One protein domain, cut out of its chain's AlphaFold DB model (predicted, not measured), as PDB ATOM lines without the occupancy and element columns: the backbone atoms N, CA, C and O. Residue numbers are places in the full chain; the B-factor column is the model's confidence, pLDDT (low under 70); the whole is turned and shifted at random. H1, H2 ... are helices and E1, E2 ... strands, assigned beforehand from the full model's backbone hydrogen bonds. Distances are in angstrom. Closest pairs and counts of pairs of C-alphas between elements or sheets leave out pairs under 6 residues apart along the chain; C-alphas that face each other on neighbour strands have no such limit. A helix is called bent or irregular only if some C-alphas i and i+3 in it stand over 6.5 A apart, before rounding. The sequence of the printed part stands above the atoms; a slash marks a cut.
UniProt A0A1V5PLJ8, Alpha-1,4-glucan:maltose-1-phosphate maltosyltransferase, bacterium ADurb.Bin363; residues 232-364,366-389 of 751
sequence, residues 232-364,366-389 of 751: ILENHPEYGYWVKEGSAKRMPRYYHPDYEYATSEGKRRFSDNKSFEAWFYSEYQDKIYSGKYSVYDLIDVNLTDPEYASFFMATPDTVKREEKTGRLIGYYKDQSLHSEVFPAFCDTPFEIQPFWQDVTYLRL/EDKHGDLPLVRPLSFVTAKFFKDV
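What this domain is: This is residues 232 to 364 and 366 to 389 of the 751 residues of the protein "Alpha-1,4-glucan:maltose-1-phosphate maltosyltransferase" of bacterium ADurb.Bin363 (UniProt A0A1V5PLJ8). You are looking at an elongated body with a small twisted sheet, E1 E6 E5 E4, at one end and the helix H2 beside the hairpin E2 E3 at the other. Between these ends lie the short helices H3, H4 and H5 among long unnamed stretches. The printed part has 157 residues, with five named helices and seven named strands in the order H1 E1 E2 E3 H2 H3 H4 E4 E5 E6 E7 H5; both sheets are antiparallel. The class is mixed, helices and strands, with under half of the residues in named elements. The whole is compact, with a radius of gyration of the C-alphas of 16.8 A and spans of 54 by 34 by 26 A.

How they stand to each other: Start at H1, residues 232 to 235, which only grazes the larger sheet. In that sheet E1, residues 242 to 244, is an edge strand beside E6, residues 338 to 341, with N 243 and O 340 2.8 A apart. E4, residues 318 to 321, E5, residues 328 to 331, and E6 make a meander, each strand the antiparallel neighbour of the one before; N 320 and O 329 are 2.9 A apart, N 330 and O 339 2.8 A. E2, residues 261 to 263, and E3, residues 266 to 268, form a hairpin, with N 261 and O 268 2.8 A apart. H2, residues 273 to 289, comes closest to E2 at the C-alphas of Tyr 284 and Thr 263, 7.4 A. H3, residues 301 to 304, and H4, residues 306 to 311, touch only at the corner, at the C-alphas of Asn 302 and Ala 309, 5.3 A; H4 only grazes the larger sheet. E7, residues 359 to 361, pairs with no named strand. H5, residues 380 to 388, is close to but not clearly touching H2, at the C-alphas of Phe 385 and Ile 288, 7.5 A. O i to N i+4 pairs are within hydrogen-bond range in 11 of 13 in H2, 1 of 2 in H4 and 2 of 5 in H5, where 1 of 6 O i to N i+3 pairs is; H1 and H3 are too short for such a pair.

Where its parts are: Find C-alpha 232 at (-16.836, -15.843, -26.603), where H1 begins. H2 runs 21.5 A from C-alpha 273 at (-35.266, -38.825, -51.560), with a kink of 43 degrees near residue 280; it is irregular, but only just, C-alphas 282 and 285 being 6.7 A apart. E4, E5 and E6 measure 10.4, 9.9 and 10.6 A. H5 runs 12.6 A to C-alpha 388 at (-33.487, -13.281, -46.457) and is irregular, C-alphas 383 and 386 being 7.6 A apart.

The domain as a whole: The C-alphas farthest apart, of Glu 265 and Glu 323, are 55.7 A apart. Residue 365 is not printed, and C-alphas 364 and 366 are 7.0 A apart across that cut, in the link from E7 to H5. The links E1 to E2, H2 to H3 and E6 to E7 are long. The mean pLDDT of the printed part is 91.9, and no printed residue is under 70.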
ATOM      1  N   ILE A 232     -15.520 -16.469 -26.496       96.94
ATOM      2  CA  ILE A 232     -16.836 -15.843 -26.603       96.94
ATOM      3  C   ILE A 232     -17.910 -16.816 -26.135       96.94
ATOM      4  O   ILE A 232     -18.710 -16.448 -25.292       96.94
ATOM      5  N   LEU A 233     -17.899 -18.066 -26.606       97.00
ATOM      6  CA  LEU A 233     -18.908 -19.064 -26.223       97.00
ATOM      7  C   LEU A 233     -18.770 -19.531 -24.771       97.00
ATOM      8  O   LEU A 233     -19.748 -19.963 -24.168       97.00
ATOM      9  N   GLU A 234     -17.567 -19.429 -24.206       96.12
ATOM     10  CA  GLU A 234     -17.323 -19.667 -22.783       96.12
ATOM     11  C   GLU A 234     -18.009 -18.613 -21.895       96.12
ATOM     12  O   GLU A 234     -18.562 -18.961 -20.853       96.12
ATOM     13  N   ASN A 235     -18.024 -17.344 -22.324       96.06
ATOM     14  CA  ASN A 235     -18.601 -16.226 -21.564       96.06
ATOM     15  C   ASN A 235     -20.050 -15.877 -21.960       96.06
ATOM     16  O   ASN A 235     -20.797 -15.351 -21.140       96.06
ATOM     17  N   HIS A 236     -20.432 -16.172 -23.201       97.06
ATOM     18  CA  HIS A 236     -21.724 -15.889 -23.828       97.06
ATOM     19  C   HIS A 236     -22.251 -17.153 -24.522       97.06
ATOM     20  O   HIS A 236     -22.277 -17.233 -25.758       97.06
ATOM     21  N   PRO A 237     -22.638 -18.191 -23.759       96.75
ATOM     22  CA  PRO A 237     -23.121 -19.443 -24.335       96.75
ATOM     23  C   PRO A 237     -24.334 -19.253 -25.254       96.75
ATOM     24  O   PRO A 237     -24.516 -20.022 -26.196       96.75
ATOM     25  N   GLU A 238     -25.143 -18.218 -25.040       95.81
ATOM     26  CA  GLU A 238     -26.296 -17.865 -25.868       95.81
ATOM     27  C   GLU A 238     -25.931 -17.464 -27.311       95.81
ATOM     28  O   GLU A 238     -26.806 -17.407 -28.177       95.81
ATOM     29  N   TYR A 239     -24.647 -17.225 -27.603       97.38
ATOM     30  CA  TYR A 239     -24.168 -16.880 -28.947       97.38
ATOM     31  C   TYR A 239     -23.891 -18.107 -29.824       97.38
ATOM     32  O   TYR A 239     -23.662 -17.950 -31.024       97.38
ATOM     33  N   GLY A 240     -23.908 -19.318 -29.261       96.19
ATOM     34  CA  GLY A 240     -23.576 -20.560 -29.962       96.19
ATOM     35  C   GLY A 240     -24.737 -21.544 -30.081       96.19
ATOM     36  O   GLY A 240     -25.816 -21.358 -29.517       96.19
ATOM     37  N   TYR A 241     -24.485 -22.634 -30.808       96.25
ATOM     38  CA  TYR A 241     -25.369 -23.796 -30.863       96.25
ATOM     39  C   TYR A 241     -24.785 -24.938 -30.032       96.25
ATOM     40  O   TYR A 241     -23.655 -25.376 -30.266       96.25
ATOM     41  N   TRP A 242     -25.581 -25.444 -29.092       96.88
ATOM     42  CA  TRP A 242     -25.188 -26.497 -28.161       96.88
ATOM     43  C   TRP A 242     -25.953 -27.777 -28.451       96.88
ATOM     44  O   TRP A 242     -27.176 -27.751 -28.602       96.88
ATOM     45  N   VAL A 243     -25.245 -28.902 -28.489       97.12
ATOM     46  CA  VAL A 243     -25.848 -30.230 -28.603       97.12
ATOM     47  C   VAL A 243     -25.524 -31.088 -27.400       97.12
ATOM     48  O   VAL A 243     -24.479 -30.912 -26.780       97.12
ATOM     49  N   LYS A 244     -26.391 -32.046 -27.075       97.00
ATOM     50  CA  LYS A 244     -26.129 -33.036 -26.029       97.00
ATOM     51  C   LYS A 244     -24.787 -33.717 -26.286       97.00
ATOM     52  O   LYS A 244     -24.517 -34.146 -27.410       97.00
ATOM     53  N   GLU A 245     -23.967 -33.828 -25.248       94.62
ATOM     54  CA  GLU A 245     -22.665 -34.481 -25.343       94.62
ATOM     55  C   GLU A 245     -22.799 -35.900 -25.925       94.62
ATOM     56  O   GLU A 245     -23.680 -36.673 -25.535       94.62
ATOM     57  N   GLY A 246     -21.935 -36.226 -26.891       91.50
ATOM     58  CA  GLY A 246     -21.951 -37.518 -27.586       91.50
ATOM     59  C   GLY A 246     -23.006 -37.646 -28.692       91.50
ATOM     60  O   GLY A 246     -23.156 -38.730 -29.256       91.50
ATOM     61  N   SER A 247     -23.727 -36.569 -29.027       94.44
ATOM     62  CA  SER A 247     -24.624 -36.551 -30.191       94.44
ATOM     63  C   SER A 247     -23.868 -36.818 -31.493       94.44
ATOM     64  O   SER A 247     -22.693 -36.474 -31.646       94.44
ATOM     65  N   ALA A 248     -24.558 -37.406 -32.470       91.88
ATOM     66  CA  ALA A 248     -23.973 -37.655 -33.780       91.88
ATOM     67  C   ALA A 248     -23.658 -36.334 -34.506       91.88
ATOM     68  O   ALA A 248     -24.526 -35.478 -34.682       91.88
ATOM     69  N   LYS A 249     -22.422 -36.201 -34.997       88.81
ATOM     70  CA  LYS A 249     -21.986 -35.081 -35.844       88.81
ATOM     71  C   LYS A 249     -22.344 -35.391 -37.297       88.81
ATOM     72  O   LYS A 249     -21.549 -35.978 -38.026       88.81
ATOM     73  N   ARG A 250     -23.579 -35.070 -37.685       91.44
ATOM     74  CA  ARG A 250     -24.106 -35.276 -39.045       91.44
ATOM     75  C   ARG A 250     -24.912 -34.073 -39.505       91.44
ATOM     76  O   ARG A 250     -25.399 -33.317 -38.674       91.44
ATOM     77  N   MET A 251     -25.086 -33.905 -40.812       89.94
ATOM     78  CA  MET A 251     -26.047 -32.929 -41.333       89.94
ATOM     79  C   MET A 251     -27.490 -33.411 -41.076       89.94
ATOM     80  O   MET A 251     -27.717 -34.626 -40.947       89.94
ATOM     81  N   PRO A 252     -28.471 -32.493 -40.980       91.88
ATOM     82  CA  PRO A 252     -29.872 -32.877 -40.885       91.88
ATOM     83  C   PRO A 252     -30.382 -33.521 -42.175       91.88
ATOM     84  O   PRO A 252     -29.925 -33.207 -43.273       91.88
ATOM     85  N   ARG A 253     -31.384 -34.393 -42.041       92.00
ATOM     86  CA  ARG A 253     -32.172 -34.898 -43.168       92.00
ATOM     87  C   ARG A 253     -33.216 -33.854 -43.554       92.00
ATOM     88  O   ARG A 253     -34.115 -33.538 -42.779       92.00
ATOM     89  N   TYR A 254     -33.111 -33.335 -44.772       92.50
ATOM     90  CA  TYR A 254     -34.088 -32.383 -45.315       92.50
ATOM     91  C   TYR A 254     -35.297 -33.070 -45.960       92.50
ATOM     92  O   TYR A 254     -36.355 -32.458 -46.110       92.50
ATOM     93  N   TYR A 255     -35.160 -34.354 -46.299       94.38
ATOM     94  CA  TYR A 255     -36.244 -35.187 -46.802       94.38
ATOM     95  C   TYR A 255     -36.947 -35.952 -45.673       94.38
ATOM     96  O   TYR A 255     -36.292 -36.652 -44.898       94.38
ATOM     97  N   HIS A 256     -38.280 -35.885 -45.636       95.06
ATOM     98  CA  HIS A 256     -39.136 -36.761 -44.843       95.06
ATOM     99  C   HIS A 256     -40.433 -37.073 -45.617       95.06
ATOM    100  O   HIS A 256     -41.067 -36.145 -46.121       95.06
ATOM    101  N   PRO A 257     -40.872 -38.345 -45.703       94.38
ATOM    102  CA  PRO A 257     -42.023 -38.740 -46.527       94.38
ATOM    103  C   PRO A 257     -43.348 -38.090 -46.094       94.38
ATOM    104  O   PRO A 257     -44.213 -37.820 -46.925       94.38
ATOM    105  N   ASP A 258     -43.504 -37.806 -44.798       94.56
ATOM    106  CA  ASP A 258     -44.724 -37.190 -44.255       94.56
ATOM    107  C   ASP A 258     -44.705 -35.654 -44.236       94.56
ATOM    108  O   ASP A 258     -45.722 -35.039 -43.909       94.56
ATOM    109  N   TYR A 259     -43.576 -35.022 -44.580       95.06
ATOM    110  CA  TYR A 259     -43.475 -33.565 -44.603       95.06
ATOM    111  C   TYR A 259     -44.115 -33.005 -45.879       95.06
ATOM    112  O   TYR A 259     -43.840 -33.469 -46.986       95.06
ATOM    113  N   GLU A 260     -44.989 -32.007 -45.732       94.81
ATOM    114  CA  GLU A 260     -45.584 -31.295 -46.865       94.81
ATOM    115  C   GLU A 260     -44.716 -30.100 -47.262       94.81
ATOM    116  O   GLU A 260     -44.653 -29.094 -46.556       94.81
ATOM    117  N   TYR A 261     -44.084 -30.200 -48.425       94.12
ATOM    118  CA  TYR A 261     -43.234 -29.165 -48.996       94.12
ATOM    119  C   TYR A 261     -44.072 -28.158 -49.783       94.12
ATOM    120  O   TYR A 261     -44.983 -28.543 -50.519       94.12
ATOM    121  N   ALA A 262     -43.761 -26.869 -49.644       91.75
ATOM    122  CA  ALA A 262     -44.397 -25.804 -50.411       91.75
ATOM    123  C   ALA A 262     -43.761 -25.696 -51.804       91.75
ATOM    124  O   ALA A 262     -42.656 -25.165 -51.940       91.75
ATOM    125  N   THR A 263     -44.472 -26.174 -52.826       91.12
ATOM    126  CA  THR A 263     -44.037 -26.157 -54.225       91.12
ATOM    127  C   THR A 263     -44.786 -25.114 -55.056       91.12
ATOM    128  O   THR A 263     -45.758 -24.501 -54.605       91.12
ATOM    129  N   SER A 264     -44.346 -24.921 -56.297       88.44
ATOM    130  CA  SER A 264     -44.986 -24.067 -57.302       88.44
ATOM    131  C   SER A 264     -46.420 -24.500 -57.645       88.44
ATOM    132  O   SER A 264     -47.246 -23.669 -58.017       88.44
ATOM    133  N   GLU A 265     -46.739 -25.782 -57.455       89.19
ATOM    134  CA  GLU A 265     -48.052 -26.389 -57.713       89.19
ATOM    135  C   GLU A 265     -48.922 -26.513 -56.445       89.19
ATOM    136  O   GLU A 265     -50.047 -27.013 -56.502       89.19
ATOM    137  N   GLY A 266     -48.425 -26.060 -55.289       89.94
ATOM    138  CA  GLY A 266     -49.093 -26.172 -53.992       89.94
ATOM    139  C   GLY A 266     -48.296 -27.009 -52.993       89.94
ATOM    140  O   GLY A 266     -47.079 -27.111 -53.073       89.94
ATOM    141  N   LYS A 267     -48.962 -27.590 -51.994       93.06
ATOM    142  CA  LYS A 267     -48.283 -28.465 -51.026       93.06
ATOM    143  C   LYS A 267     -48.163 -29.878 -51.580       93.06
ATOM    144  O   LYS A 267     -49.152 -30.445 -52.044       93.06
ATOM    145  N   ARG A 268     -46.964 -30.456 -51.506       94.69
ATOM    146  CA  ARG A 268     -46.667 -31.792 -52.033       94.69
ATOM    147  C   ARG A 268     -45.822 -32.605 -51.058       94.69
ATOM    148  O   ARG A 268     -44.943 -32.074 -50.389       94.69
ATOM    149  N   ARG A 269     -46.052 -33.918 -51.040       96.12
ATOM    150  CA  ARG A 269     -45.152 -34.913 -50.439       96.12
ATOM    151  C   ARG A 269     -44.368 -35.633 -51.533       96.12
ATOM    152  O   ARG A 269     -44.892 -35.865 -52.626       96.12
ATOM    153  N   PHE A 270     -43.127 -35.992 -51.237       95.88
ATOM    154  CA  PHE A 270     -42.263 -36.749 -52.143       95.88
ATOM    155  C   PHE A 270     -42.252 -38.226 -51.746       95.88
ATOM    156  O   PHE A 270     -42.327 -38.549 -50.564       95.88
ATOM    157  N   SER A 271     -42.209 -39.125 -52.733       93.69
ATOM    158  CA  SER A 271     -42.240 -40.579 -52.504       93.69
ATOM    159  C   SER A 271     -40.910 -41.121 -51.991       93.69
ATOM    160  O   SER A 271     -40.867 -42.130 -51.289       93.69
ATOM    161  N   ASP A 272     -39.820 -40.464 -52.374       94.75
ATOM    162  CA  ASP A 272     -38.453 -40.872 -52.095       94.75
ATOM    163  C   ASP A 272     -37.498 -39.673 -52.170       94.75
ATOM    164  O   ASP A 272     -37.818 -38.624 -52.741       94.75
ATOM    165  N   ASN A 273     -36.296 -39.858 -51.619       92.38
ATOM    166  CA  ASN A 273     -35.266 -38.825 -51.560       92.38
ATOM    167  C   ASN A 273     -34.832 -38.343 -52.956       92.38
ATOM    168  O   ASN A 273     -34.546 -37.167 -53.132       92.38
ATOM    169  N   LYS A 274     -34.848 -39.218 -53.971       93.88
ATOM    170  CA  LYS A 274     -34.449 -38.864 -55.340       93.88
ATOM    171  C   LYS A 274     -35.439 -37.883 -55.971       93.88
ATOM    172  O   LYS A 274     -35.034 -36.925 -56.623       93.88
ATOM    173  N   SER A 275     -36.736 -38.108 -55.773       95.19
ATOM    174  CA  SER A 275     -37.791 -37.203 -56.237       95.19
ATOM    175  C   SER A 275     -37.775 -35.862 -55.493       95.19
ATOM    176  O   SER A 275     -38.037 -34.831 -56.111       95.19
ATOM    177  N   PHE A 276     -37.416 -35.867 -54.204       94.94
ATOM    178  CA  PHE A 276     -37.198 -34.655 -53.415       94.94
ATOM    179  C   PHE A 276     -35.980 -33.865 -53.903       94.94
ATOM    180  O   PHE A 276     -36.115 -32.678 -54.161       94.94
ATOM    181  N   GLU A 277     -34.823 -34.506 -54.090       93.06
ATOM    182  CA  GLU A 277     -33.609 -33.860 -54.612       93.06
ATOM    183  C   GLU A 277     -33.847 -33.255 -55.999       93.06
ATOM    184  O   GLU A 277     -33.491 -32.104 -56.243       93.06
ATOM    185  N   ALA A 278     -34.529 -33.982 -56.891       93.44
ATOM    186  CA  ALA A 278     -34.888 -33.465 -58.209       93.44
ATOM    187  C   ALA A 278     -35.747 -32.189 -58.117       93.44
ATOM    188  O   ALA A 278     -35.496 -31.234 -58.849       93.44
ATOM    189  N   TRP A 279     -36.730 -32.142 -57.210       94.44
ATOM    190  CA  TRP A 279     -37.504 -30.922 -56.942       94.44
ATOM    191  C   TRP A 279     -36.664 -29.829 -56.277       94.44
ATOM    192  O   TRP A 279     -36.779 -28.659 -56.641       94.44
ATOM    193  N   PHE A 280     -35.798 -30.193 -55.333       92.00
ATOM    194  CA  PHE A 280     -34.959 -29.247 -54.613       92.00
ATOM    195  C   PHE A 280     -34.110 -28.434 -55.595       92.00
ATOM    196  O   PHE A 280     -34.146 -27.207 -55.563       92.00
ATOM    197  N   TYR A 281     -33.412 -29.114 -56.508       89.62
ATOM    198  CA  TYR A 281     -32.534 -28.476 -57.490       89.62
ATOM    199  C   TYR A 281     -33.279 -27.794 -58.643       89.62
ATOM    200  O   TYR A 281     -32.739 -26.865 -59.230       89.62
ATOM    201  N   SER A 282     -34.491 -28.242 -58.987       90.38
ATOM    202  CA  SER A 282     -35.254 -27.657 -60.104       90.38
ATOM    203  C   SER A 282     -36.164 -26.497 -59.710       90.38
ATOM    204  O   SER A 282     -36.506 -25.692 -60.569       90.38
ATOM    205  N   GLU A 283     -36.590 -26.418 -58.449       91.88
ATOM    206  CA  GLU A 283     -37.612 -25.456 -58.032       91.88
ATOM    207  C   GLU A 283     -37.266 -24.763 -56.712       91.88
ATOM    208  O   GLU A 283     -37.255 -23.532 -56.643       91.88
ATOM    209  N   TYR A 284     -36.983 -25.528 -55.651       89.75
ATOM    210  CA  TYR A 284     -36.777 -24.948 -54.320       89.75
ATOM    211  C   TYR A 284     -35.554 -24.031 -54.284       89.75
ATOM    212  O   TYR A 284     -35.615 -22.940 -53.719       89.75
ATOM    213  N   GLN A 285     -34.466 -24.460 -54.924       85.62
ATOM    214  CA  GLN A 285     -33.237 -23.697 -55.057       85.62
ATOM    215  C   GLN A 285     -33.490 -22.332 -55.714       85.62
ATOM    216  O   GLN A 285     -33.103 -21.295 -55.176       85.62
ATOM    217  N   ASP A 286     -34.191 -22.299 -56.841       85.12
ATOM    218  CA  ASP A 286     -34.495 -21.041 -57.521       85.12
ATOM    219  C   ASP A 286     -35.428 -20.160 -56.682       85.12
ATOM    220  O   ASP A 286     -35.245 -18.942 -56.604       85.12
ATOM    221  N   LYS A 287     -36.390 -20.765 -55.973       86.00
ATOM    222  CA  LYS A 287     -37.279 -20.049 -55.051       86.00
ATOM    223  C   LYS A 287     -36.493 -19.339 -53.942       86.00
ATOM    224  O   LYS A 287     -36.694 -18.137 -53.759       86.00
ATOM    225  N   ILE A 288     -35.573 -20.031 -53.261       83.75
ATOM    226  CA  ILE A 288     -34.751 -19.431 -52.193       83.75
ATOM    227  C   ILE A 288     -33.766 -18.390 -52.743       83.75
ATOM    228  O   ILE A 288     -33.683 -17.294 -52.195       83.75
ATOM    229  N   TYR A 289     -33.083 -18.660 -53.862       80.62
ATOM    230  CA  TYR A 289     -32.129 -17.705 -54.443       80.62
ATOM    231  C   TYR A 289     -32.805 -16.477 -55.068       80.62
ATOM    232  O   TYR A 289     -32.196 -15.412 -55.128       80.62
ATOM    233  N   SER A 290     -34.074 -16.578 -55.481       80.44
ATOM    234  CA  SER A 290     -34.848 -15.425 -55.958       80.44
ATOM    235  C   SER A 290     -35.296 -14.468 -54.846       80.44
ATOM    236  O   SER A 290     -35.796 -13.384 -55.150       80.44
ATOM    237  N   GLY A 291     -35.180 -14.869 -53.572       79.75
ATOM    238  CA  GLY A 291     -35.680 -14.098 -52.427       79.75
ATOM    239  C   GLY A 291     -37.210 -14.024 -52.331       79.75
ATOM    240  O   GLY A 291     -37.740 -13.227 -51.563       79.75
ATOM    241  N   LYS A 292     -37.950 -14.816 -53.122       81.69
ATOM    242  CA  LYS A 292     -39.423 -14.816 -53.156       81.69
ATOM    243  C   LYS A 292     -40.001 -15.950 -52.312       81.69
ATOM    244  O   LYS A 292     -40.653 -16.856 -52.832       81.69
ATOM    245  N   TYR A 293     -39.749 -15.901 -51.012       89.38
ATOM    246  CA  TYR A 293     -40.222 -16.904 -50.064       89.38
ATOM    247  C   TYR A 293     -40.584 -16.272 -48.715       89.38
ATOM    248  O   TYR A 293     -40.130 -15.180 -48.382       89.38
ATOM    249  N   SER A 294     -41.425 -16.971 -47.961       89.56
ATOM    250  CA  SER A 294     -41.769 -16.675 -46.573       89.56
ATOM    251  C   SER A 294     -41.042 -17.613 -45.616       89.56
ATOM    252  O   SER A 294     -40.568 -18.681 -46.013       89.56
ATOM    253  N   VAL A 295     -41.027 -17.284 -44.324       89.44
ATOM    254  CA  VAL A 295     -40.502 -18.200 -43.292       89.44
ATOM    255  C   VAL A 295     -41.143 -19.601 -43.330       89.44
ATOM    256  O   VAL A 295     -40.492 -20.581 -42.985       89.44
ATOM    257  N   TYR A 296     -42.395 -19.718 -43.788       85.88
ATOM    258  CA  TYR A 296     -43.126 -20.990 -43.875       85.88
ATOM    259  C   TYR A 296     -42.801 -21.813 -45.123       85.88
ATOM    260  O   TYR A 296     -43.200 -22.973 -45.214       85.88
ATOM    261  N   ASP A 297     -42.105 -21.221 -46.091       90.56
ATOM    262  CA  ASP A 297     -41.593 -21.945 -47.250       90.56
ATOM    263  C   ASP A 297     -40.287 -22.678 -46.931       90.56
ATOM    264  O   ASP A 297     -39.923 -23.605 -47.651       90.56
ATOM    265  N   LEU A 298     -39.590 -22.280 -45.863       92.06
ATOM    266  CA  LEU A 298     -38.339 -22.895 -45.446       92.06
ATOM    267  C   LEU A 298     -38.568 -24.318 -44.925       92.06
ATOM    268  O   LEU A 298     -39.550 -24.614 -44.245       92.06
ATOM    269  N   ILE A 299     -37.629 -25.213 -45.232       92.75
ATOM    270  CA  ILE A 299     -37.671 -26.600 -44.757       92.75
ATOM    271  C   ILE A 299     -37.404 -26.636 -43.249       92.75
ATOM    272  O   ILE A 299     -36.295 -26.327 -42.804       92.75
ATOM    273  N   ASP A 300     -38.405 -27.061 -42.474       93.62
ATOM    274  CA  ASP A 300     -38.287 -27.185 -41.025       93.62
ATOM    275  C   ASP A 300     -37.666 -28.506 -40.590       93.62
ATOM    276  O   ASP A 300     -38.318 -29.549 -40.530       93.62
ATOM    277  N   VAL A 301     -36.391 -28.426 -40.211       94.50
ATOM    278  CA  VAL A 301     -35.604 -29.552 -39.700       94.50
ATOM    279  C   VAL A 301     -36.195 -30.154 -38.425       94.50
ATOM    280  O   VAL A 301     -36.020 -31.347 -38.189       94.50
ATOM    281  N   ASN A 302     -36.949 -29.391 -37.626       94.69
ATOM    282  CA  ASN A 302     -37.647 -29.958 -36.468       94.69
ATOM    283  C   ASN A 302     -38.718 -30.975 -36.881       94.69
ATOM    284  O   ASN A 302     -39.048 -31.864 -36.098       94.69
ATOM    285  N   LEU A 303     -39.255 -30.845 -38.096       94.75
ATOM    286  CA  LEU A 303     -40.292 -31.714 -38.639       94.75
ATOM    287  C   LEU A 303     -39.717 -32.779 -39.579       94.75
ATOM    288  O   LEU A 303     -40.203 -33.908 -39.570       94.75
ATOM    289  N   THR A 304     -38.691 -32.457 -40.371       95.62
ATOM    290  CA  THR A 304     -38.075 -33.431 -41.290       95.62
ATOM    291  C   THR A 304     -37.088 -34.365 -40.597       95.62
ATOM    292  O   THR A 304     -36.909 -35.506 -41.024       95.62
ATOM    293  N   ASP A 305     -36.451 -33.915 -39.514       96.38
ATOM    294  CA  ASP A 305     -35.484 -34.706 -38.762       96.38
ATOM    295  C   ASP A 305     -35.573 -34.466 -37.242       96.38
ATOM    296  O   ASP A 305     -34.652 -33.904 -36.638       96.38
ATOM    297  N   PRO A 306     -36.656 -34.928 -36.584       95.75
ATOM    298  CA  PRO A 306     -36.846 -34.738 -35.145       95.75
ATOM    299  C   PRO A 306     -35.707 -35.319 -34.295       95.75
ATOM    300  O   PRO A 306     -35.380 -34.783 -33.239       95.75
ATOM    301  N   GLU A 307     -35.077 -36.401 -34.761       96.19
ATOM    302  CA  GLU A 307     -33.893 -36.987 -34.127       96.19
ATOM    303  C   GLU A 307     -32.732 -35.985 -34.115       96.19
ATOM    304  O   GLU A 307     -32.170 -35.720 -33.056       96.19
ATOM    305  N   TYR A 308     -32.406 -35.380 -35.260       96.38
ATOM    306  CA  TYR A 308     -31.367 -34.354 -35.335       96.38
ATOM    307  C   TYR A 308     -31.700 -33.132 -34.483       96.38
ATOM    308  O   TYR A 308     -30.862 -32.655 -33.720       96.38
ATOM    309  N   ALA A 309     -32.937 -32.640 -34.572       95.88
ATOM    310  CA  ALA A 309     -33.385 -31.506 -33.771       95.88
ATOM    311  C   ALA A 309     -33.268 -31.790 -32.263       95.88
ATOM    312  O   ALA A 309     -32.920 -30.894 -31.493       95.88
ATOM    313  N   SER A 310     -33.468 -33.046 -31.843       95.69
ATOM    314  CA  SER A 310     -33.312 -33.472 -30.446       95.69
ATOM    315  C   SER A 310     -31.872 -33.414 -29.926       95.69
ATOM    316  O   SER A 310     -31.674 -33.408 -28.711       95.69
ATOM    317  N   PHE A 311     -30.871 -33.329 -30.810       96.75
ATOM    318  CA  PHE A 311     -29.486 -33.114 -30.391       96.75
ATOM    319  C   PHE A 311     -29.338 -31.747 -29.729       96.75
ATOM    320  O   PHE A 311     -28.580 -31.627 -28.773       96.75
ATOM    321  N   PHE A 312     -30.070 -30.733 -30.200       95.81
ATOM    322  CA  PHE A 312     -29.890 -29.346 -29.787       95.81
ATOM    323  C   PHE A 312     -30.525 -29.059 -28.432       95.81
ATOM    324  O   PHE A 312     -31.734 -29.207 -28.211       95.81
ATOM    325  N   MET A 313     -29.699 -28.563 -27.525       94.31
ATOM    326  CA  MET A 313     -30.088 -28.184 -26.179       94.31
ATOM    327  C   MET A 313     -30.360 -26.680 -26.092       94.31
ATOM    328  O   MET A 313     -30.053 -25.916 -27.006       94.31
ATOM    329  N   ALA A 314     -31.007 -26.262 -25.005       92.44
ATOM    330  CA  ALA A 314     -31.080 -24.845 -24.660       92.44
ATOM    331  C   ALA A 314     -29.679 -24.317 -24.310       92.44
ATOM    332  O   ALA A 314     -28.747 -25.098 -24.130       92.44
ATOM    333  N   THR A 315     -29.538 -23.003 -24.172       94.31
ATOM    334  CA  THR A 315     -28.301 -22.402 -23.667       94.31
ATOM    335  C   THR A 315     -27.928 -23.015 -22.305       94.31
ATOM    336  O   THR A 315     -28.792 -23.054 -21.422       94.31
ATOM    337  N   PRO A 316     -26.692 -23.513 -22.115       96.50
ATOM    338  CA  PRO A 316     -26.250 -24.041 -20.828       96.50
ATOM    339  C   PRO A 316     -26.224 -22.952 -19.749       96.50
ATOM    340  O   PRO A 316     -25.929 -21.793 -20.031       96.50
ATOM    341  N   ASP A 317     -26.495 -23.335 -18.496       95.44
ATOM    342  CA  ASP A 317     -26.461 -22.412 -17.352       95.44
ATOM    343  C   ASP A 317     -25.024 -21.950 -17.052       95.44
ATOM    344  O   ASP A 317     -24.798 -20.820 -16.623       95.44
ATOM    345  N   THR A 318     -24.043 -22.838 -17.256       95.50
ATOM    346  CA  THR A 318     -22.611 -22.524 -17.140       95.50
ATOM    347  C   THR A 318     -21.811 -23.295 -18.179       95.50
ATOM    348  O   THR A 318     -22.167 -24.418 -18.531       95.50
ATOM    349  N   VAL A 319     -20.700 -22.724 -18.636       97.19
ATOM    350  CA  VAL A 319     -19.740 -23.397 -19.516       97.19
ATOM    351  C   VAL A 319     -18.425 -23.557 -18.770       97.19
ATOM    352  O   VAL A 319     -18.009 -22.662 -18.036       97.19
ATOM    353  N   LYS A 320     -17.770 -24.706 -18.937       94.19
ATOM    354  CA  LYS A 320     -16.399 -24.909 -18.468       94.19
ATOM    355  C   LYS A 320     -15.544 -25.486 -19.573       94.19
ATOM    356  O   LYS A 320     -16.007 -26.264 -20.405       94.19
ATOM    357  N   ARG A 321     -14.267 -25.140 -19.518       93.62
ATOM    358  CA  ARG A 321     -13.235 -25.727 -20.355       93.62
ATOM    359  C   ARG A 321     -12.700 -27.007 -19.724       93.62
ATOM    360  O   ARG A 321     -12.314 -27.013 -18.557       93.62
ATOM    361  N   GLU A 322     -12.654 -28.082 -20.497       90.69
ATOM    362  CA  GLU A 322     -11.997 -29.319 -20.091       90.69
ATOM    363  C   GLU A 322     -10.473 -29.128 -20.088       90.69
ATOM    364  O   GLU A 322      -9.886 -28.775 -21.109       90.69
ATOM    365  N   GLU A 323      -9.816 -29.401 -18.956       86.31
ATOM    366  CA  GLU A 323      -8.378 -29.140 -18.762       86.31
ATOM    367  C   GLU A 323      -7.473 -29.862 -19.772       86.31
ATOM    368  O   GLU A 323      -6.450 -29.321 -20.180       86.31
ATOM    369  N   LYS A 324      -7.833 -31.088 -20.173       83.94
ATOM    370  CA  LYS A 324      -6.979 -31.928 -21.029       83.94
ATOM    371  C   LYS A 324      -7.032 -31.549 -22.502       83.94
ATOM    372  O   LYS A 324      -6.019 -31.645 -23.183       83.94
ATOM    373  N   THR A 325      -8.216 -31.215 -23.003       84.12
ATOM    374  CA  THR A 325      -8.452 -31.040 -24.443       84.12
ATOM    375  C   THR A 325      -8.727 -29.590 -24.822       84.12
ATOM    376  O   THR A 325      -8.696 -29.257 -26.000       84.12
ATOM    377  N   GLY A 326      -9.038 -28.727 -23.852       87.00
ATOM    378  CA  GLY A 326      -9.492 -27.365 -24.108       87.00
ATOM    379  C   GLY A 326     -10.929 -27.274 -24.632       87.00
ATOM    380  O   GLY A 326     -11.395 -26.163 -24.879       87.00
ATOM    381  N   ARG A 327     -11.643 -28.399 -24.774       92.38
ATOM    382  CA  ARG A 327     -13.038 -28.463 -25.235       92.38
ATOM    383  C   ARG A 327     -13.980 -27.744 -24.268       92.38
ATOM    384  O   ARG A 327     -13.823 -27.846 -23.053       92.38
ATOM    385  N   LEU A 328     -14.984 -27.054 -24.806       95.81
ATOM    386  CA  LEU A 328     -16.044 -26.433 -24.009       95.81
ATOM    387  C   LEU A 328     -17.174 -27.421 -23.717       95.81
ATOM    388  O   LEU A 328     -17.721 -28.034 -24.635       95.81
ATOM    389  N   ILE A 329     -17.536 -27.521 -22.439       96.75
ATOM    390  CA  ILE A 329     -18.634 -28.340 -21.929       96.75
ATOM    391  C   ILE A 329     -19.654 -27.432 -21.243       96.75
ATOM    392  O   ILE A 329     -19.323 -26.690 -20.316       96.75
ATOM    393  N   GLY A 330     -20.899 -27.494 -21.706       97.19
ATOM    394  CA  GLY A 330     -22.037 -26.822 -21.093       97.19
ATOM    395  C   GLY A 330     -22.675 -27.686 -20.008       97.19
ATOM    396  O   GLY A 330     -22.892 -28.880 -20.212       97.19
ATOM    397  N   TYR A 331     -22.997 -27.071 -18.874       96.19
ATOM    398  CA  TYR A 331     -23.641 -27.692 -17.719       96.19
ATOM    399  C   TYR A 331     -25.003 -27.056 -17.462       96.19
ATOM    400  O   TYR A 331     -25.178 -25.845 -17.617       96.19
ATOM    401  N   TYR A 332     -25.941 -27.881 -17.006       96.25
ATOM    402  CA  TYR A 332     -27.323 -27.496 -16.742       96.25
ATOM    403  C   TYR A 332     -27.681 -27.716 -15.267       96.25
ATOM    404  O   TYR A 332     -26.978 -28.418 -14.537       96.25
ATOM    405  N   LYS A 333     -28.815 -27.160 -14.827       93.38
ATOM    406  CA  LYS A 333     -29.399 -27.437 -13.497       93.38
ATOM    407  C   LYS A 333     -29.535 -28.933 -13.205       93.38
ATOM    408  O   LYS A 333     -29.310 -29.354 -12.071       93.38
ATOM    409  N   ASP A 334     -29.902 -29.719 -14.215       91.06
ATOM    410  CA  ASP A 334     -29.785 -31.172 -14.157       91.06
ATOM    411  C   ASP A 334     -28.331 -31.567 -14.433       91.06
ATOM    412  O   ASP A 334     -27.868 -31.542 -15.572       91.06
ATOM    413  N   GLN A 335     -27.622 -31.943 -13.371       87.69
ATOM    414  CA  GLN A 335     -26.200 -32.284 -13.417       87.69
ATOM    415  C   GLN A 335     -25.889 -33.554 -14.226       87.69
ATOM    416  O   GLN A 335     -24.720 -33.849 -14.451       87.69
ATOM    417  N   SER A 336     -26.901 -34.323 -14.644       88.88
ATOM    418  CA  SER A 336     -26.712 -35.473 -15.538       88.88
ATOM    419  C   SER A 336     -26.635 -35.084 -17.018       88.88
ATOM    420  O   SER A 336     -26.261 -35.907 -17.855       88.88
ATOM    421  N   LEU A 337     -26.997 -33.841 -17.348       92.81
ATOM    422  CA  LEU A 337     -27.002 -33.327 -18.706       92.81
ATOM    423  C   LEU A 337     -25.767 -32.469 -18.953       92.81
ATOM    424  O   LEU A 337     -25.537 -31.488 -18.249       92.81
ATOM    425  N   HIS A 338     -25.029 -32.802 -20.010       96.25
ATOM    426  CA  HIS A 338     -23.951 -31.980 -20.546       96.25
ATOM    427  C   HIS A 338     -24.166 -31.726 -22.036       96.25
ATOM    428  O   HIS A 338     -24.766 -32.545 -22.744       96.25
ATOM    429  N   SER A 339     -23.633 -30.607 -22.517       97.25
ATOM    430  CA  SER A 339     -23.618 -30.267 -23.936       97.25
ATOM    431  C   SER A 339     -22.230 -29.899 -24.438       97.25
ATOM    432  O   SER A 339     -21.383 -29.442 -23.679       97.25
ATOM    433  N   GLU A 340     -22.033 -30.025 -25.742       96.25
ATOM    434  CA  GLU A 340     -20.874 -29.540 -26.483       96.25
ATOM    435  C   GLU A 340     -21.313 -28.559 -27.571       96.25
ATOM    436  O   GLU A 340     -22.473 -28.548 -27.987       96.25
ATOM    437  N   VAL A 341     -20.380 -27.739 -28.042       96.56
ATOM    438  CA  VAL A 341     -20.612 -26.843 -29.177       96.56
ATOM    439  C   VAL A 341     -20.719 -27.669 -30.463       96.56
ATOM    440  O   VAL A 341     -19.907 -28.565 -30.700       96.56
ATOM    441  N   PHE A 342     -21.715 -27.384 -31.306       95.44
ATOM    442  CA  PHE A 342     -21.883 -28.100 -32.574       95.44
ATOM    443  C   PHE A 342     -20.918 -27.564 -33.645       95.44
ATOM    444  O   PHE A 342     -20.897 -26.350 -33.865       95.44
ATOM    445  N   PRO A 343     -20.137 -28.413 -34.336       95.12
ATOM    446  CA  PRO A 343     -19.246 -27.959 -35.401       95.12
ATOM    447  C   PRO A 343     -20.022 -27.412 -36.605       95.12
ATOM    448  O   PRO A 343     -21.132 -27.859 -36.909       95.12
ATOM    449  N   ALA A 344     -19.418 -26.462 -37.312       95.12
ATOM    450  CA  ALA A 344     -19.950 -25.940 -38.561       95.12
ATOM    451  C   ALA A 344     -19.795 -26.955 -39.706       95.12
ATOM    452  O   ALA A 344     -19.031 -27.922 -39.650       95.12
ATOM    453  N   PHE A 345     -20.565 -26.727 -40.760       92.62
ATOM    454  CA  PHE A 345     -20.616 -27.544 -41.966       92.62
ATOM    455  C   PHE A 345     -21.059 -26.672 -43.140       92.62
ATOM    456  O   PHE A 345     -21.590 -25.576 -42.931       92.62
ATOM    457  N   CYS A 346     -20.858 -27.163 -44.364       87.88
ATOM    458  CA  CYS A 346     -21.271 -26.447 -45.565       87.88
ATOM    459  C   CYS A 346     -22.768 -26.107 -45.515       87.88
ATOM    460  O   CYS A 346     -23.618 -26.948 -45.223       87.88
ATOM    461  N   ASP A 347     -23.095 -24.862 -45.831       84.19
ATOM    462  CA  ASP A 347     -24.459 -24.339 -45.819       84.19
ATOM    463  C   ASP A 347     -25.270 -24.712 -47.078       84.19
ATOM    464  O   ASP A 347     -26.347 -24.169 -47.327       84.19
ATOM    465  N   THR A 348     -24.754 -25.649 -47.876       82.25
ATOM    466  CA  THR A 348     -25.384 -26.182 -49.082       82.25
ATOM    467  C   THR A 348     -25.806 -27.630 -48.823       82.25
ATOM    468  O   THR A 348     -24.961 -28.470 -48.505       82.25
ATOM    469  N   PRO A 349     -27.112 -27.951 -48.907       80.00
ATOM    470  CA  PRO A 349     -27.591 -29.320 -48.751       80.00
ATOM    471  C   PRO A 349     -26.913 -30.298 -49.717       80.00
ATOM    472  O   PRO A 349     -26.563 -29.927 -50.833       80.00
ATOM    473  N   PHE A 350     -26.776 -31.556 -49.283       80.25
ATOM    474  CA  PHE A 350     -26.198 -32.675 -50.050       80.25
ATOM    475  C   PHE A 350     -24.699 -32.570 -50.376       80.25
ATOM    476  O   PHE A 350     -24.158 -33.461 -51.028       80.25
ATOM    477  N   GLU A 351     -24.017 -31.533 -49.890       79.56
ATOM    478  CA  GLU A 351     -22.573 -31.401 -50.045       79.56
ATOM    479  C   GLU A 351     -21.820 -32.507 -49.282       79.56
ATOM    480  O   GLU A 351     -22.188 -32.873 -48.163       79.56
ATOM    481  N   ILE A 352     -20.752 -33.038 -49.887       78.25
ATOM    482  CA  ILE A 352     -20.001 -34.192 -49.356       78.25
ATOM    483  C   ILE A 352     -18.793 -33.792 -48.503       78.25
ATOM    484  O   ILE A 352     -18.100 -34.658 -47.961       78.25
ATOM    485  N   GLN A 353     -18.514 -32.492 -48.400       81.88
ATOM    486  CA  GLN A 353     -17.409 -31.981 -47.599       81.88
ATOM    487  C   GLN A 353     -17.543 -32.405 -46.128       81.88
ATOM    488  O   GLN A 353     -18.646 -32.410 -45.570       81.88
ATOM    489  N   PRO A 354     -16.424 -32.740 -45.461       85.12
ATOM    490  CA  PRO A 354     -16.451 -33.026 -44.039       85.12
ATOM    491  C   PRO A 354     -16.846 -31.777 -43.245       85.12
ATOM    492  O   PRO A 354     -16.650 -30.643 -43.680       85.12
ATOM    493  N   PHE A 355     -17.335 -32.001 -42.027       89.06
ATOM    494  CA  PHE A 355     -17.553 -30.929 -41.061       89.06
ATOM    495  C   PHE A 355     -16.272 -30.125 -40.825       89.06
ATOM    496  O   PHE A 355     -15.164 -30.675 -40.787       89.06
ATOM    497  N   TRP A 356     -16.442 -28.832 -40.591       91.75
ATOM    498  CA  TRP A 356     -15.374 -27.948 -40.154       91.75
ATOM    499  C   TRP A 356     -15.233 -28.112 -38.637       91.75
ATOM    500  O   TRP A 356     -15.995 -27.553 -37.854       91.75
ATOM    501  N   GLN A 357     -14.334 -29.008 -38.226       89.88
ATOM    502  CA  GLN A 357     -14.273 -29.530 -36.852       89.88
ATOM    503  C   GLN A 357     -13.726 -28.536 -35.818       89.88
ATOM    504  O   GLN A 357     -13.949 -28.728 -34.624       89.88
ATOM    505  N   ASP A 358     -13.019 -27.504 -36.267       93.00
ATOM    506  CA  ASP A 358     -12.391 -26.453 -35.467       93.00
ATOM    507  C   ASP A 358     -13.249 -25.190 -35.328       93.00
ATOM    508  O   ASP A 358     -12.951 -24.346 -34.483       93.00
ATOM    509  N   VAL A 359     -14.338 -25.063 -36.093       96.62
ATOM    510  CA  VAL A 359     -15.216 -23.884 -36.087       96.62
ATOM    511  C   VAL A 359     -16.682 -24.232 -35.856       96.62
ATOM    512  O   VAL A 359     -17.137 -25.349 -36.088       96.62
ATOM    513  N   THR A 360     -17.448 -23.245 -35.410       96.94
ATOM    514  CA  THR A 360     -18.904 -23.280 -35.278       96.94
ATOM    515  C   THR A 360     -19.522 -22.008 -35.852       96.94
ATOM    516  O   THR A 360     -18.845 -20.998 -36.054       96.94
ATOM    517  N   TYR A 361     -20.827 -22.044 -36.101       97.31
ATOM    518  CA  TYR A 361     -21.591 -20.876 -36.512       97.31
ATOM    519  C   TYR A 361     -22.055 -20.069 -35.303       97.31
ATOM    520  O   TYR A 361     -22.623 -20.616 -34.358       97.31
ATOM    521  N   LEU A 362     -21.938 -18.744 -35.391       97.19
ATOM    522  CA  LEU A 362     -22.635 -17.850 -34.470       97.19
ATOM    523  C   LEU A 362     -24.159 -17.967 -34.625       97.19
ATOM    524  O   LEU A 362     -24.701 -18.150 -35.723       97.19
ATOM    525  N   ARG A 363     -24.892 -17.830 -33.530       96.31
ATOM    526  CA  ARG A 363     -26.351 -17.836 -33.526       96.31
ATOM    527  C   ARG A 363     -26.874 -16.431 -33.825       96.31
ATOM    528  O   ARG A 363     -27.262 -15.701 -32.921       96.31
ATOM    529  N   LEU A 364     -26.865 -16.053 -35.109       96.69
ATOM    530  CA  LEU A 364     -27.339 -14.739 -35.583       96.69
ATOM    531  C   LEU A 364     -28.820 -14.478 -35.266       96.69
ATOM    532  O   LEU A 364     -29.227 -13.317 -35.187       96.69
ATOM    533  N   GLU A 366     -32.315 -15.958 -32.806       93.19
ATOM    534  CA  GLU A 366     -32.793 -16.671 -31.637       93.19
ATOM    535  C   GLU A 366     -34.303 -16.497 -31.469       93.19
ATOM    536  O   GLU A 366     -34.842 -15.394 -31.558       93.19
ATOM    537  N   ASP A 367     -34.974 -17.600 -31.151       90.88
ATOM    538  CA  ASP A 367     -36.365 -17.591 -30.723       90.88
ATOM    539  C   ASP A 367     -36.478 -17.339 -29.214       90.88
ATOM    540  O   ASP A 367     -36.366 -18.254 -28.397       90.88
ATOM    541  N   LYS A 368     -36.717 -16.074 -28.855       86.12
ATOM    542  CA  LYS A 368     -36.960 -15.641 -27.468       86.12
ATOM    543  C   LYS A 368     -38.418 -15.807 -27.030       86.12
ATOM    544  O   LYS A 368     -38.726 -15.601 -25.857       86.12
ATOM    545  N   HIS A 369     -39.318 -16.134 -27.956       85.19
ATOM    546  CA  HIS A 369     -40.764 -16.184 -27.727       85.19
ATOM    547  C   HIS A 369     -41.305 -17.619 -27.662       85.19
ATOM    548  O   HIS A 369     -42.395 -17.832 -27.133       85.19
ATOM    549  N   GLY A 370     -40.537 -18.592 -28.155       85.81
ATOM    550  CA  GLY A 370     -40.924 -19.997 -28.244       85.81
ATOM    551  C   GLY A 370     -41.877 -20.295 -29.403       85.81
ATOM    552  O   GLY A 370     -42.528 -21.339 -29.393       85.81
ATOM    553  N   ASP A 371     -42.011 -19.376 -30.363       91.75
ATOM    554  CA  ASP A 371     -42.960 -19.461 -31.476       91.75
ATOM    555  C   ASP A 371     -42.302 -19.694 -32.846       91.75
ATOM    556  O   ASP A 371     -43.009 -19.779 -33.852       91.75
ATOM    557  N   LEU A 372     -40.975 -19.868 -32.895       91.00
ATOM    558  CA  LEU A 372     -40.233 -20.220 -34.105       91.00
ATOM    559  C   LEU A 372     -39.173 -21.311 -33.845       91.00
ATOM    560  O   LEU A 372     -37.967 -21.052 -33.883       91.00
ATOM    561  N   PRO A 373     -39.596 -22.576 -33.664       88.75
ATOM    562  CA  PRO A 373     -38.680 -23.695 -33.426       88.75
ATOM    563  C   PRO A 373     -37.632 -23.896 -34.529       88.75
ATOM    564  O   PRO A 373     -36.538 -24.386 -34.250       88.75
ATOM    565  N   LEU A 374     -37.933 -23.495 -35.772       91.00
ATOM    566  CA  LEU A 374     -37.051 -23.607 -36.942       91.00
ATOM    567  C   LEU A 374     -35.643 -23.037 -36.707       91.00
ATOM    568  O   LEU A 374     -34.672 -23.584 -37.225       91.00
ATOM    569  N   VAL A 375     -35.517 -21.958 -35.923       91.69
ATOM    570  CA  VAL A 375     -34.223 -21.291 -35.683       91.69
ATOM    571  C   VAL A 375     -33.424 -21.878 -34.516       91.69
ATOM    572  O   VAL A 375     -32.349 -21.384 -34.177       91.69
ATOM    573  N   ARG A 376     -33.942 -22.922 -33.863       89.06
ATOM    574  CA  ARG A 376     -33.256 -23.609 -32.766       89.06
ATOM    575  C   ARG A 376     -32.129 -24.526 -33.258       89.06
ATOM    576  O   ARG A 376     -31.019 -24.374 -32.747       89.06
ATOM    577  N   PRO A 377     -32.359 -25.476 -34.186       94.19
ATOM    578  CA  PRO A 377     -31.279 -26.300 -34.702       94.19
ATOM    579  C   PRO A 377     -30.409 -25.522 -35.693       94.19
ATOM    580  O   PRO A 377     -30.883 -24.716 -36.501       94.19
ATOM    581  N   LEU A 378     -29.112 -25.819 -35.674       95.06
ATOM    582  CA  LEU A 378     -28.220 -25.389 -36.739       95.06
ATOM    583  C   LEU A 378     -28.542 -26.195 -38.005       95.06
ATOM    584  O   LEU A 378     -28.538 -27.417 -37.997       95.06
ATOM    585  N   SER A 379     -28.854 -25.519 -39.099       93.31
ATOM    586  CA  SER A 379     -29.200 -26.112 -40.391       93.31
ATOM    587  C   SER A 379     -28.764 -25.164 -41.500       93.31
ATOM    588  O   SER A 379     -28.374 -24.031 -41.226       93.31
ATOM    589  N   PHE A 380     -28.877 -25.568 -42.763       89.88
ATOM    590  CA  PHE A 380     -28.633 -24.643 -43.873       89.88
ATOM    591  C   PHE A 380     -29.553 -23.403 -43.834       89.88
ATOM    592  O   PHE A 380     -29.157 -22.316 -44.250       89.88
ATOM    593  N   VAL A 381     -30.761 -23.538 -43.269       90.44
ATOM    594  CA  VAL A 381     -31.684 -22.416 -43.070       90.44
ATOM    595  C   VAL A 381     -31.071 -21.393 -42.118       90.44
ATOM    596  O   VAL A 381     -30.979 -20.222 -42.459       90.44
ATOM    597  N   THR A 382     -30.595 -21.814 -40.948       92.31
ATOM    598  CA  THR A 382     -30.022 -20.898 -39.945       92.31
ATOM    599  C   THR A 382     -28.575 -20.492 -40.243       92.31
ATOM    600  O   THR A 382     -28.112 -19.447 -39.778       92.31
ATOM    601  N   ALA A 383     -27.852 -21.282 -41.035       90.00
ATOM    602  CA  ALA A 383     -26.520 -20.945 -41.524       90.00
ATOM    603  C   ALA A 383     -26.574 -19.872 -42.622       90.00
ATOM    604  O   ALA A 383     -25.790 -18.924 -42.547       90.00
ATOM    605  N   LYS A 384     -27.519 -19.993 -43.572       88.12
ATOM    606  CA  LYS A 384     -27.559 -19.211 -44.818       88.12
ATOM    607  C   LYS A 384     -28.847 -18.432 -45.040       88.12
ATOM    608  O   LYS A 384     -28.780 -17.228 -45.227       88.12
ATOM    609  N   PHE A 385     -30.008 -19.083 -45.060       89.56
ATOM    610  CA  PHE A 385     -31.201 -18.493 -45.689       89.56
ATOM    611  C   PHE A 385     -32.098 -17.671 -44.769       89.56
ATOM    612  O   PHE A 385     -32.765 -16.762 -45.237       89.56
ATOM    613  N   PHE A 386     -32.101 -17.903 -43.457       92.19
ATOM    614  CA  PHE A 386     -33.010 -17.192 -42.554       92.19
ATOM    615  C   PHE A 386     -32.864 -15.663 -42.642       92.19
ATOM    616  O   PHE A 386     -33.815 -14.930 -42.415       92.19
ATOM    617  N   LYS A 387     -31.685 -15.178 -43.038       90.31
ATOM    618  CA  LYS A 387     -31.390 -13.758 -43.242       90.31
ATOM    619  C   LYS A 387     -32.186 -13.077 -44.366       90.31
ATOM    620  O   LYS A 387     -32.232 -11.851 -44.368       90.31
ATOM    621  N   ASP A 388     -32.755 -13.834 -45.309       89.38
ATOM    622  CA  ASP A 388     -33.487 -13.281 -46.457       89.38
ATOM    623  C   ASP A 388     -35.013 -13.527 -46.382       89.38
ATOM    624  O   ASP A 388     -35.708 -13.289 -47.370       89.38
ATOM    625  N   VAL A 389     -35.556 -13.959 -45.226       91.19
ATOM    626  CA  VAL A 389     -37.020 -13.975 -44.984       91.19
ATOM    627  C   VAL A 389     -37.577 -12.553 -44.861       91.19
ATOM    628  O   VAL A 389     -36.842 -11.564 -44.883       91.19
TER     629      VAL A 389